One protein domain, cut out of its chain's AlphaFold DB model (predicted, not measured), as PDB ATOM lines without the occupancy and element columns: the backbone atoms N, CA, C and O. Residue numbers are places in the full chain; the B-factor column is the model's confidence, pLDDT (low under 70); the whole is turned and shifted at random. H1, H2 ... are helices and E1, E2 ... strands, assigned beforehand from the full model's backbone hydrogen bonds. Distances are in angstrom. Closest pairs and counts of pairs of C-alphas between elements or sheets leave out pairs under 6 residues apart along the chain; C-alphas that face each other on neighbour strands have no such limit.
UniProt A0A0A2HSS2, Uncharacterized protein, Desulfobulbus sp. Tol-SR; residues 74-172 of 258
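This is residues 74 to 172 of the 258 residues of an uncharacterized protein of Desulfobulbus sp. Tol-SR (UniProt A0A0A2HSS2). Two groups of helices lie end to end in a rod: H1, H2 and H3 towards one end, H4 and H5 at the other, with short strand E1 between. E1 pairs antiparallel with residues 94 to 95 and 128 to 129. The 99 printed residues, mostly helix in class, have five named helices, then one named strand. The whole is only just compact, close to loose: radius of gyration of the C-alphas 14.9 A, spans 48 by 23 by 18 A.

H1, residues 78 to 91, only just touches H3, residues 119 to 126, with residues 78 to 82 alone: 3 pairs of C-alphas within 8 A, closest Ile 82 and Leu 122, 6.9 A. H2, residues 96 to 106, touches H3, about perpendicular at 76 degrees; closest C-alphas Ser 96 and Asp 120, 6.8 A. H4, residues 138 to 147, touches H5, residues 159 to 165, about perpendicular at 84 degrees; closest C-alphas Ile 140 and Ala 165, 6.4 A. Every O i to N i+4 pair is within hydrogen-bond range in H1, H3, H4 and H5, and 4 of 7 in H2.

H1 runs 20.1 A from C-alpha 78 at (138.346, 164.302, 190.297). E1, residues 168 to 170, ends at C-alpha 170 (131.049, 166.175, 173.922).

The printed part has no cut. Links H2 to H3, H3 to H4 and H4 to H5 are long. No printed residue is under 70 in pLDDT.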
ATOM      1  N   PHE A  74     142.066 153.807 186.587       75.69
ATOM      2  CA  PHE A  74     141.441 153.759 187.901       75.69
ATOM      3  C   PHE A  74     140.945 155.166 188.226       75.69
ATOM      4  O   PHE A  74     141.699 156.128 188.102       75.69
ATOM      5  N   ILE A  75     139.668 155.284 188.591       85.25
ATOM      6  CA  ILE A  75     139.086 156.549 189.032       85.25
ATOM      7  C   ILE A  75     139.260 156.614 190.545       85.25
ATOM      8  O   ILE A  75     138.609 155.866 191.279       85.25
ATOM      9  N   THR A  76     140.164 157.477 190.990       86.50
ATOM     10  CA  THR A  76     140.515 157.642 192.406       86.50
ATOM     11  C   THR A  76     140.256 159.060 192.907       86.50
ATOM     12  O   THR A  76     140.094 159.253 194.105       86.50
ATOM     13  N   ASP A  77     140.181 160.039 192.009       88.94
ATOM     14  CA  ASP A  77     139.973 161.455 192.311       88.94
ATOM     15  C   ASP A  77     139.242 162.176 191.161       88.94
ATOM     16  O   ASP A  77     138.912 161.581 190.126       88.94
ATOM     17  N   GLU A  78     138.990 163.477 191.324       91.00
ATOM     18  CA  GLU A  78     138.346 164.302 190.297       91.00
ATOM     19  C   GLU A  78     139.120 164.298 188.970       91.00
ATOM     20  O   GLU A  78     138.515 164.185 187.900       91.00
ATOM     21  N   ASN A  79     140.450 164.410 189.014       85.12
ATOM     22  CA  ASN A  79     141.269 164.493 187.807       85.12
ATOM     23  C   ASN A  79     141.139 163.212 186.968       85.12
ATOM     24  O   ASN A  79     140.776 163.264 185.790       85.12
ATOM     25  N   THR A  80     141.336 162.054 187.593       85.06
ATOM     26  CA  THR A  80     141.195 160.738 186.959       85.06
ATOM     27  C   THR A  80     139.762 160.468 186.491       85.06
ATOM     28  O   THR A  80     139.573 159.900 185.411       85.06
ATOM     29  N   ALA A  81     138.740 160.945 187.216       90.75
ATOM     30  CA  ALA A  81     137.344 160.916 186.764       90.75
ATOM     31  C   ALA A  81     137.134 161.727 185.476       90.75
ATOM     32  O   ALA A  81     136.544 161.220 184.518       90.75
ATOM     33  N   ILE A  82     137.637 162.962 185.412       88.31
ATOM     34  CA  ILE A  82     137.531 163.819 184.221       88.31
ATOM     35  C   ILE A  82     138.279 163.198 183.040       88.31
ATOM     36  O   ILE A  82     137.763 163.193 181.919       88.31
ATOM     37  N   GLN A  83     139.468 162.637 183.272       83.50
ATOM     38  CA  GLN A  83     140.224 161.929 182.238       83.50
ATOM     39  C   GLN A  83     139.439 160.731 181.698       83.50
ATOM     40  O   GLN A  83     139.329 160.558 180.480       83.50
ATOM     41  N   TRP A  84     138.834 159.934 182.581       89.75
ATOM     42  CA  TRP A  84     137.990 158.816 182.179       89.75
ATOM     43  C   TRP A  84     136.774 159.280 181.368       89.75
ATOM     44  O   TRP A  84     136.532 158.749 180.280       89.75
ATOM     45  N   LEU A  85     136.051 160.309 181.829       91.12
ATOM     46  CA  LEU A  85     134.905 160.886 181.114       91.12
ATOM     47  C   LEU A  85     135.305 161.387 179.728       91.12
ATOM     48  O   LEU A  85     134.633 161.092 178.738       91.12
ATOM     49  N   ARG A  86     136.448 162.072 179.627       88.00
ATOM     50  CA  ARG A  86     136.986 162.553 178.354       88.00
ATOM     51  C   ARG A  86     137.257 161.399 177.397       88.00
ATOM     52  O   ARG A  86     136.878 161.490 176.234       88.00
ATOM     53  N   GLN A  87     137.838 160.297 177.869       84.56
ATOM     54  CA  GLN A  87     138.048 159.112 177.033       84.56
ATOM     55  C   GLN A  87     136.731 158.495 176.545       84.56
ATOM     56  O   GLN A  87     136.664 158.042 175.400       84.56
ATOM     57  N   GLN A  88     135.683 158.481 177.374       89.50
ATOM     58  CA  GLN A  88     134.369 157.996 176.944       89.50
ATOM     59  C   GLN A  88     133.759 158.901 175.869       89.50
ATOM     60  O   GLN A  88     133.243 158.399 174.870       89.50
ATOM     61  N   LEU A  89     133.854 160.219 176.050       90.25
ATOM     62  CA  LEU A  89     133.258 161.215 175.160       90.25
ATOM     63  C   LEU A  89     134.009 161.390 173.836       90.25
ATOM     64  O   LEU A  89     133.364 161.606 172.814       90.25
ATOM     65  N   LEU A  90     135.337 161.218 173.823       84.06
ATOM     66  CA  LEU A  90     136.133 161.173 172.587       84.06
ATOM     67  C   LEU A  90     135.778 159.963 171.717       84.06
ATOM     68  O   LEU A  90     135.821 160.045 170.494       84.06
ATOM     69  N   LYS A  91     135.433 158.833 172.342       83.94
ATOM     70  CA  LYS A  91     135.011 157.626 171.623       83.94
ATOM     71  C   LYS A  91     133.596 157.744 171.082       83.94
ATOM     72  O   LYS A  91     133.321 157.317 169.964       83.94
ATOM     73  N   LYS A  92     132.686 158.250 171.913       90.06
ATOM     74  CA  LYS A  92     131.280 158.424 171.568       90.06
ATOM     75  C   LYS A  92     130.643 159.520 172.406       90.06
ATOM     76  O   LYS A  92     130.672 159.481 173.636       90.06
ATOM     77  N   THR A  93     129.960 160.436 171.730       92.94
ATOM     78  CA  THR A  93     129.119 161.436 172.394       92.94
ATOM     79  C   THR A  93     127.931 160.743 173.056       92.94
ATOM     80  O   THR A  93     127.253 159.933 172.415       92.94
ATOM     81  N   GLN A  94     127.678 161.028 174.331       94.94
ATOM     82  CA  GLN A  94     126.728 160.280 175.163       94.94
ATOM     83  C   GLN A  94     125.913 161.209 176.057       94.94
ATOM     84  O   GLN A  94     126.361 162.302 176.387       94.94
ATOM     85  N   THR A  95     124.725 160.776 176.464       96.44
ATOM     86  CA  THR A  95     123.922 161.495 177.467       96.44
ATOM     87  C   THR A  95     124.382 161.157 178.890       96.44
ATOM     88  O   THR A  95     125.010 160.120 179.117       96.44
ATOM     89  N   SER A  96     124.025 161.987 179.880       95.00
ATOM     90  CA  SER A  96     124.280 161.668 181.298       95.00
ATOM     91  C   SER A  96     123.684 160.312 181.698       95.00
ATOM     92  O   SER A  96     124.311 159.547 182.428       95.00
ATOM     93  N   GLY A  97     122.500 159.971 181.173       94.75
ATOM     94  CA  GLY A  97     121.836 158.693 181.444       94.75
ATOM     95  C   GLY A  97     122.615 157.481 180.924       94.75
ATOM     96  O   GLY A  97     122.653 156.448 181.586       94.75
ATOM     97  N   GLU A  98     123.287 157.613 179.778       94.69
ATOM     98  CA  GLU A  98     124.159 156.567 179.225       94.69
ATOM     99  C   GLU A  98     125.472 156.444 180.021       94.69
ATOM    100  O   GLU A  98     125.998 155.339 180.191       94.69
ATOM    101  N   LEU A  99     126.007 157.561 180.528       95.31
ATOM    102  CA  LEU A  99     127.270 157.606 181.273       95.31
ATOM    103  C   LEU A  99     127.138 157.135 182.726       95.31
ATOM    104  O   LEU A  99     128.050 156.481 183.231       95.31
ATOM    105  N   LYS A 100     126.015 157.419 183.395       93.88
ATOM    106  CA  LYS A 100     125.836 157.171 184.835       93.88
ATOM    107  C   LYS A 100     126.106 155.722 185.259       93.88
ATOM    108  O   LYS A 100     126.901 155.534 186.179       93.88
ATOM    109  N   PRO A 101     125.565 154.684 184.592       93.88
ATOM    110  CA  PRO A 101     125.860 153.300 184.964       93.88
ATOM    111  C   PRO A 101     127.346 152.948 184.812       93.88
ATOM    112  O   PRO A 101     127.911 152.266 185.662       93.88
ATOM    113  N   GLN A 102     127.992 153.444 183.751       91.25
ATOM    114  CA  GLN A 102     129.410 153.196 183.473       91.25
ATOM    115  C   GLN A 102     130.310 153.883 184.511       91.25
ATOM    116  O   GLN A 102     131.297 153.300 184.952       91.25
ATOM    117  N   PHE A 103     129.946 155.101 184.923       91.06
ATOM    118  CA  PHE A 103     130.672 155.867 185.932       91.06
ATOM    119  C   PHE A 103     130.589 155.196 187.309       91.06
ATOM    120  O   PHE A 103     131.618 154.945 187.936       91.06
ATOM    121  N   MET A 104     129.388 154.785 187.733       89.94
ATOM    122  CA  MET A 104     129.186 154.103 189.020       89.94
ATOM    123  C   MET A 104     129.937 152.768 189.115       89.94
ATOM    124  O   MET A 104     130.388 152.392 190.191       89.94
ATOM    125  N   GLN A 105     130.129 152.059 187.998       88.06
ATOM    126  CA  GLN A 105     130.934 150.831 187.969       88.06
ATOM    127  C   GLN A 105     132.436 151.077 188.166       88.06
ATOM    128  O   GLN A 105     133.163 150.149 188.520       88.06
ATOM    129  N   LYS A 106     132.927 152.292 187.901       84.38
ATOM    130  CA  LYS A 106     134.363 152.612 187.895       84.38
ATOM    131  C   LYS A 106     134.853 153.352 189.138       84.38
ATOM    132  O   LYS A 106     136.059 153.397 189.349       84.38
ATOM    133  N   ILE A 107     133.954 153.858 189.980       85.81
ATOM    134  CA  ILE A 107     134.287 154.762 191.094       85.81
ATOM    135  C   ILE A 107     134.751 154.080 192.395       85.81
ATOM    136  O   ILE A 107     134.964 154.735 193.410       85.81
ATOM    137  N   GLY A 108     134.927 152.755 192.397       81.06
ATOM    138  CA  GLY A 108     135.202 151.980 193.616       81.06
ATOM    139  C   GLY A 108     136.515 152.302 194.349       81.06
ATOM    140  O   GLY A 108     136.705 151.818 195.461       81.06
ATOM    141  N   GLY A 109     137.416 153.089 193.750       84.81
ATOM    142  CA  GLY A 109     138.729 153.444 194.303       84.81
ATOM    143  C   GLY A 109     138.853 154.877 194.826       84.81
ATOM    144  O   GLY A 109     139.978 155.340 194.998       84.81
ATOM    145  N   TRP A 110     137.746 155.594 195.039       89.81
ATOM    146  CA  TRP A 110     137.780 157.012 195.412       89.81
ATOM    147  C   TRP A 110     138.565 157.279 196.707       89.81
ATOM    148  O   TRP A 110     138.378 156.596 197.721       89.81
ATOM    149  N   LEU A 111     139.441 158.285 196.681       88.38
ATOM    150  CA  LEU A 111     140.244 158.693 197.829       88.38
ATOM    151  C   LEU A 111     139.343 159.181 198.966       88.38
ATOM    152  O   LEU A 111     138.462 160.015 198.784       88.38
ATOM    153  N   LYS A 112     139.603 158.702 200.186       89.19
ATOM    154  CA  LYS A 112     138.799 159.047 201.376       89.19
ATOM    155  C   LYS A 112     138.872 160.527 201.758       89.19
ATOM    156  O   LYS A 112     138.020 160.997 202.505       89.19
ATOM    157  N   THR A 113     139.916 161.213 201.311       89.25
ATOM    158  CA  THR A 113     140.158 162.638 201.551       89.25
ATOM    159  C   THR A 113     139.574 163.529 200.460       89.25
ATOM    160  O   THR A 113     139.494 164.733 200.674       89.25
ATOM    161  N   GLU A 114     139.156 162.957 199.326       91.56
ATOM    162  CA  GLU A 114     138.667 163.697 198.162       91.56
ATOM    163  C   GLU A 114     137.142 163.836 198.198       91.56
ATOM    164  O   GLU A 114     136.416 162.855 198.390       91.56
ATOM    165  N   THR A 115     136.636 165.044 197.952       92.81
ATOM    166  CA  THR A 115     135.198 165.273 197.767       92.81
ATOM    167  C   THR A 115     134.709 164.551 196.516       92.81
ATOM    168  O   THR A 115     135.142 164.844 195.405       92.81
ATOM    169  N   LEU A 116     133.766 163.625 196.685       91.62
ATOM    170  CA  LEU A 116     133.102 162.986 195.557       91.62
ATOM    171  C   LEU A 116     132.087 163.947 194.923       91.62
ATOM    172  O   LEU A 116     131.092 164.292 195.556       91.62
ATOM    173  N   LEU A 117     132.329 164.333 193.671       90.69
ATOM    174  CA  LEU A 117     131.390 165.122 192.873       90.69
ATOM    175  C   LEU A 117     130.408 164.225 192.121       90.69
ATOM    176  O   LEU A 117     130.749 163.129 191.665       90.69
ATOM    177  N   GLU A 118     129.191 164.730 191.936       92.31
ATOM    178  CA  GLU A 118     128.195 164.077 191.094       92.31
ATOM    179  C   GLU A 118     128.624 164.098 189.621       92.31
ATOM    180  O   GLU A 118     129.285 165.024 189.144       92.31
ATOM    181  N   LEU A 119     128.202 163.081 188.862       94.38
ATOM    182  CA  LEU A 119     128.538 162.972 187.439       94.38
ATOM    183  C   LEU A 119     128.104 164.212 186.646       94.38
ATOM    184  O   LEU A 119     128.854 164.680 185.794       94.38
ATOM    185  N   ASP A 120     126.903 164.727 186.905       93.88
ATOM    186  CA  ASP A 120     126.392 165.892 186.180       93.88
ATOM    187  C   ASP A 120     127.228 167.144 186.480       93.88
ATOM    188  O   ASP A 120     127.524 167.901 185.562       93.88
ATOM    189  N   GLU A 121     127.727 167.300 187.708       93.75
ATOM    190  CA  GLU A 121     128.622 168.403 188.064       93.75
ATOM    191  C   GLU A 121     129.973 168.294 187.338       93.75
ATOM    192  O   GLU A 121     130.454 169.265 186.747       93.75
ATOM    193  N   LEU A 122     130.567 167.094 187.316       94.19
ATOM    194  CA  LEU A 122     131.789 166.832 186.551       94.19
ATOM    195  C   LEU A 122     131.588 167.137 185.065       94.19
ATOM    196  O   LEU A 122     132.484 167.698 184.430       94.19
ATOM    197  N   LEU A 123     130.428 166.774 184.515       95.44
ATOM    198  CA  LEU A 123     130.084 167.016 183.121       95.44
ATOM    199  C   LEU A 123     129.930 168.509 182.825       95.44
ATOM    200  O   LEU A 123     130.573 169.012 181.906       95.44
ATOM    201  N   GLU A 124     129.152 169.222 183.633       94.00
ATOM    202  CA  GLU A 124     128.886 170.655 183.484       94.00
ATOM    203  C   GLU A 124     130.148 171.515 183.588       94.00
ATOM    204  O   GLU A 124     130.273 172.511 182.878       94.00
ATOM    205  N   GLN A 125     131.102 171.127 184.435       92.06
ATOM    206  CA  GLN A 125     132.331 171.893 184.642       92.06
ATOM    207  C   GLN A 125     133.442 171.573 183.630       92.06
ATOM    208  O   GLN A 125     134.418 172.315 183.554       92.06
ATOM    209  N   ASN A 126     133.341 170.477 182.867       89.81
ATOM    210  CA  ASN A 126     134.459 169.981 182.042       89.81
ATOM    211  C   ASN A 126     134.110 169.639 180.595       89.81
ATOM    212  O   ASN A 126     135.017 169.473 179.772       89.81
ATOM    213  N   PHE A 127     132.825 169.535 180.268       94.12
ATOM    214  CA  PHE A 127     132.344 169.157 178.945       94.12
ATOM    215  C   PHE A 127     131.215 170.074 178.483       94.12
ATOM    216  O   PHE A 127     130.728 170.923 179.223       94.12
ATOM    217  N   ILE A 128     130.807 169.921 177.222       93.19
ATOM    218  CA  ILE A 128     129.727 170.727 176.655       93.19
ATOM    219  C   ILE A 128     128.521 169.842 176.399       93.19
ATOM    220  O   ILE A 128     128.618 168.826 175.710       93.19
ATOM    221  N   LYS A 129     127.371 170.265 176.921       96.00
ATOM    222  CA  LYS A 129     126.074 169.672 176.614       96.00
ATOM    223  C   LYS A 129     125.471 170.360 175.399       96.00
ATOM    224  O   LYS A 129     125.374 171.586 175.361       96.00
ATOM    225  N   TYR A 130     125.050 169.588 174.405       96.06
ATOM    226  CA  TYR A 130     124.318 170.150 173.278       96.06
ATOM    227  C   TYR A 130     122.849 170.404 173.644       96.06
ATOM    228  O   TYR A 130     122.110 169.485 174.005       96.06
ATOM    229  N   ASP A 131     122.429 171.666 173.548       93.81
ATOM    230  CA  ASP A 131     121.116 172.154 173.986       93.81
ATOM    231  C   ASP A 131     120.037 172.132 172.888       93.81
ATOM    232  O   ASP A 131     118.860 172.361 173.175       93.81
ATOM    233  N   GLY A 132     120.424 171.844 171.642       93.38
ATOM    234  CA  GLY A 132     119.530 171.824 170.485       93.38
ATOM    235  C   GLY A 132     119.228 173.192 169.867       93.38
ATOM    236  O   GLY A 132     118.389 173.258 168.975       93.38
ATOM    237  N   LYS A 133     119.862 174.285 170.319       91.56
ATOM    238  CA  LYS A 133     119.572 175.647 169.818       91.56
ATOM    239  C   LYS A 133     120.481 176.099 168.680       91.56
ATOM    240  O   LYS A 133     120.128 177.003 167.930       91.56
ATOM    241  N   SER A 134     121.667 175.512 168.586       92.06
ATOM    242  CA  SER A 134     122.669 175.808 167.556       92.06
ATOM    243  C   SER A 134     122.800 174.634 166.582       92.06
ATOM    244  O   SER A 134     122.332 173.543 166.904       92.06
ATOM    245  N   PRO A 135     123.432 174.802 165.408       95.12
ATOM    246  CA  PRO A 135     123.744 173.671 164.540       95.12
ATOM    247  C   PRO A 135     124.516 172.581 165.292       95.12
ATOM    248  O   PRO A 135     125.376 172.882 166.126       95.12
ATOM    249  N   VAL A 136     124.214 171.316 164.997       95.69
ATOM    250  CA  VAL A 136     124.825 170.159 165.661       95.69
ATOM    251  C   VAL A 136     126.358 170.223 165.529       95.69
ATOM    252  O   VAL A 136     126.874 170.312 164.408       95.69
ATOM    253  N   PRO A 137     127.102 170.178 166.653       93.94
ATOM    254  CA  PRO A 137     128.560 170.166 166.649       93.94
ATOM    255  C   PRO A 137     129.125 169.011 165.823       93.94
ATOM    256  O   PRO A 137     128.568 167.914 165.826       93.94
ATOM    257  N   GLU A 138     130.274 169.236 165.183       91.50
ATOM    258  CA  GLU A 138     130.918 168.244 164.309       91.50
ATOM    259  C   GLU A 138     131.137 166.897 165.010       91.50
ATOM    260  O   GLU A 138     130.831 165.855 164.444       91.50
ATOM    261  N   GLN A 139     131.571 166.910 166.276       91.31
ATOM    262  CA  GLN A 139     131.796 165.689 167.058       91.31
ATOM    263  C   GLN A 139     130.525 164.834 167.204       91.31
ATOM    264  O   GLN A 139     130.575 163.612 167.071       91.31
ATOM    265  N   ILE A 140     129.374 165.472 167.454       94.88
ATOM    266  CA  ILE A 140     128.093 164.768 167.570       94.88
ATOM    267  C   ILE A 140     127.615 164.332 166.182       94.88
ATOM    268  O   ILE A 140     127.185 163.192 166.021       94.88
ATOM    269  N   HIS A 141     127.726 165.202 165.173       95.19
ATOM    270  CA  HIS A 141     127.314 164.900 163.799       95.19
ATOM    271  C   HIS A 141     128.063 163.687 163.235       95.19
ATOM    272  O   HIS A 141     127.425 162.735 162.780       95.19
ATOM    273  N   ALA A 142     129.392 163.670 163.344       92.12
ATOM    274  CA  ALA A 142     130.237 162.581 162.867       92.12
ATOM    275  C   ALA A 142     129.891 161.250 163.553       92.12
ATOM    276  O   ALA A 142     129.744 160.215 162.891       92.12
ATOM    277  N   TYR A 143     129.691 161.274 164.877       93.94
ATOM    278  CA  TYR A 143     129.275 160.095 165.633       93.94
ATOM    279  C   TYR A 143     127.892 159.592 165.195       93.94
ATOM    280  O   TYR A 143     127.723 158.398 164.938       93.94
ATOM    281  N   LEU A 144     126.906 160.484 165.072       95.06
ATOM    282  CA  LEU A 144     125.544 160.108 164.702       95.06
ATOM    283  C   LEU A 144     125.457 159.585 163.257       95.06
ATOM    284  O   LEU A 144     124.887 158.522 163.017       95.06
ATOM    285  N   SER A 145     126.087 160.264 162.302       93.44
ATOM    286  CA  SER A 145     126.090 159.866 160.887       93.44
ATOM    287  C   SER A 145     126.768 158.510 160.656       93.44
ATOM    288  O   SER A 145     126.365 157.730 159.790       93.44
ATOM    289  N   THR A 146     127.798 158.191 161.443       92.06
ATOM    290  CA  THR A 146     128.501 156.904 161.334       92.06
ATOM    291  C   THR A 146     127.619 155.746 161.801       92.06
ATOM    292  O   THR A 146     127.537 154.710 161.133       92.06
ATOM    293  N   ASN A 147     126.926 155.930 162.926       93.31
ATOM    294  CA  ASN A 147     126.233 154.854 163.633       93.31
ATOM    295  C   ASN A 147     124.761 154.671 163.222       93.31
ATOM    296  O   ASN A 147     124.236 153.567 163.358       93.31
ATOM    297  N   TRP A 148     124.105 155.701 162.679       94.75
ATOM    298  CA  TRP A 148     122.702 155.651 162.251       94.75
ATOM    299  C   TRP A 148     122.580 155.983 160.763       94.75
ATOM    300  O   TRP A 148     122.992 157.051 160.311       94.75
ATOM    301  N   LYS A 149     122.022 155.054 159.976       93.00
ATOM    302  CA  LYS A 149     121.939 155.185 158.510       93.00
ATOM    303  C   LYS A 149     121.049 156.352 158.097       93.00
ATOM    304  O   LYS A 149     121.365 157.046 157.139       93.00
ATOM    305  N   GLU A 150     119.969 156.551 158.838       93.38
ATOM    306  CA  GLU A 150     118.970 157.594 158.657       93.38
ATOM    307  C   GLU A 150     119.492 159.004 158.965       93.38
ATOM    308  O   GLU A 150     118.878 159.973 158.542       93.38
ATOM    309  N   LEU A 151     120.630 159.125 159.660       93.75
ATOM    310  CA  LEU A 151     121.227 160.414 160.029       93.75
ATOM    311  C   LEU A 151     122.369 160.846 159.099       93.75
ATOM    312  O   LEU A 151     122.984 161.889 159.312       93.75
ATOM    313  N   ARG A 152     122.678 160.052 158.069       93.25
ATOM    314  CA  ARG A 152     123.784 160.321 157.141       93.25
ATOM    315  C   ARG A 152     123.468 161.474 156.206       93.25
ATOM    316  O   ARG A 152     122.374 161.548 155.660       93.25
ATOM    317  N   ASN A 153     124.478 162.304 155.950       91.94
ATOM    318  CA  ASN A 153     124.406 163.447 155.034       91.94
ATOM    319  C   ASN A 153     123.289 164.451 155.374       91.94
ATOM    320  O   ASN A 153     122.930 165.266 154.525       91.94
ATOM    321  N   LEU A 154     122.747 164.407 156.597       93.62
ATOM    322  CA  LEU A 154     121.784 165.399 157.049       93.62
ATOM    323  C   LEU A 154     122.498 166.729 157.335       93.62
ATOM    324  O   LEU A 154     123.604 166.723 157.897       93.62
ATOM    325  N   PRO A 155     121.875 167.866 156.987       95.00
ATOM    326  CA  PRO A 155     122.313 169.178 157.446       95.00
ATOM    327  C   PRO A 155     122.432 169.241 158.975       95.00
ATOM    328  O   PRO A 155     121.719 168.552 159.706       95.00
ATOM    329  N   LYS A 156     123.338 170.083 159.482       95.19
ATOM    330  CA  LYS A 156     123.590 170.220 160.932       95.19
ATOM    331  C   LYS A 156     122.407 170.805 161.704       95.19
ATOM    332  O   LYS A 156     122.375 170.715 162.925       95.19
ATOM    333  N   ASP A 157     121.478 171.432 161.011       94.88
ATOM    334  CA  ASP A 157     120.249 172.032 161.511       94.88
ATOM    335  C   ASP A 157     119.011 171.158 161.255       94.88
ATOM    336  O   ASP A 157     117.903 171.555 161.615       94.88
ATOM    337  N   ASP A 158     119.179 169.958 160.684       96.19
ATOM    338  CA  ASP A 158     118.066 169.046 160.438       96.19
ATOM    339  C   ASP A 158     117.350 168.679 161.757       96.19
ATOM    340  O   ASP A 158     118.002 168.207 162.698       96.19
ATOM    341  N   PRO A 159     116.014 168.838 161.852       95.50
ATOM    342  CA  PRO A 159     115.268 168.580 163.084       95.50
ATOM    343  C   PRO A 159     115.450 167.165 163.642       95.50
ATOM    344  O   PRO A 159     115.483 166.982 164.862       95.50
ATOM    345  N   THR A 160     115.593 166.161 162.774       94.94
ATOM    346  CA  THR A 160     115.781 164.762 163.177       94.94
ATOM    347  C   THR A 160     117.160 164.566 163.798       94.94
ATOM    348  O   THR A 160     117.293 163.928 164.849       94.94
ATOM    349  N   LEU A 161     118.186 165.168 163.192       95.94
ATOM    350  CA  LEU A 161     119.543 165.144 163.725       95.94
ATOM    351  C   LEU A 161     119.630 165.901 165.059       95.94
ATOM    352  O   LEU A 161     120.163 165.362 166.029       95.94
ATOM    353  N   VAL A 162     119.062 167.110 165.134       96.75
ATOM    354  CA  VAL A 162     119.026 167.941 166.349       96.75
ATOM    355  C   VAL A 162     118.337 167.198 167.495       96.75
ATOM    356  O   VAL A 162     118.878 167.137 168.601       96.75
ATOM    357  N   ALA A 163     117.186 166.569 167.235       95.62
ATOM    358  CA  ALA A 163     116.456 165.796 168.236       95.62
ATOM    359  C   ALA A 163     117.282 164.624 168.792       95.62
ATOM    360  O   ALA A 163     117.249 164.364 169.993       95.62
ATOM    361  N   LYS A 164     118.058 163.934 167.943       94.94
ATOM    362  CA  LYS A 164     118.924 162.818 168.367       94.94
ATOM    363  C   LYS A 164     120.212 163.276 169.060       94.94
ATOM    364  O   LYS A 164     120.772 162.539 169.882       94.94
ATOM    365  N   ALA A 165     120.702 164.455 168.695       96.06
ATOM    366  CA  ALA A 165     121.904 165.069 169.241       96.06
ATOM    367  C   ALA A 165     121.675 165.690 170.624       96.06
ATOM    368  O   ALA A 165     122.620 165.791 171.407       96.06
ATOM    369  N   ARG A 166     120.447 166.130 170.916       96.12
ATOM    370  CA  ARG A 166     120.090 166.833 172.152       96.12
ATOM    371  C   ARG A 166     120.519 166.064 173.404       96.12
ATOM    372  O   ARG A 166     120.471 164.837 173.448       96.12
ATOM    373  N   ASP A 167     120.957 166.813 174.412       96.19
ATOM    374  CA  ASP A 167     121.411 166.315 175.715       96.19
ATOM    375  C   ASP A 167     122.660 165.415 175.677       96.19
ATOM    376  O   ASP A 167     123.065 164.880 176.713       96.19
ATOM    377  N   ARG A 168     123.313 165.273 174.515       97.19
ATOM    378  CA  ARG A 168     124.614 164.609 174.415       97.19
ATOM    379  C   ARG A 168     125.732 165.546 174.849       97.19
ATOM    380  O   ARG A 168     125.781 166.717 174.465       97.19
ATOM    381  N   TRP A 169     126.650 164.980 175.613       97.31
ATOM    382  CA  TRP A 169     127.904 165.589 176.010       97.31
ATOM    383  C   TRP A 169     128.986 165.309 174.970       97.31
ATOM    384  O   TRP A 169     129.013 164.242 174.348       97.31
ATOM    385  N   TYR A 170     129.882 166.272 174.793       92.88
ATOM    386  CA  TYR A 170     131.049 166.175 173.922       92.88
ATOM    387  C   TYR A 170     132.214 166.998 174.487       92.88
ATOM    388  O   TYR A 170     132.040 167.808 175.405       92.88
ATOM    389  N   VAL A 171     133.422 166.761 173.973       89.38
ATOM    390  CA  VAL A 171     134.637 167.433 174.453       89.38
ATOM    391  C   VAL A 171     134.692 168.854 173.883       89.38
ATOM    392  O   VAL A 171     134.430 169.027 172.695       89.38
ATOM    393  N   PRO A 172     135.017 169.890 174.676       84.69
ATOM    394  CA  PRO A 172     135.147 171.244 174.149       84.69
ATOM    395  C   PRO A 172     136.278 171.334 173.116       84.69
ATOM    396  O   PRO A 172     137.397 170.891 173.367       84.69
TER     397      PRO A 172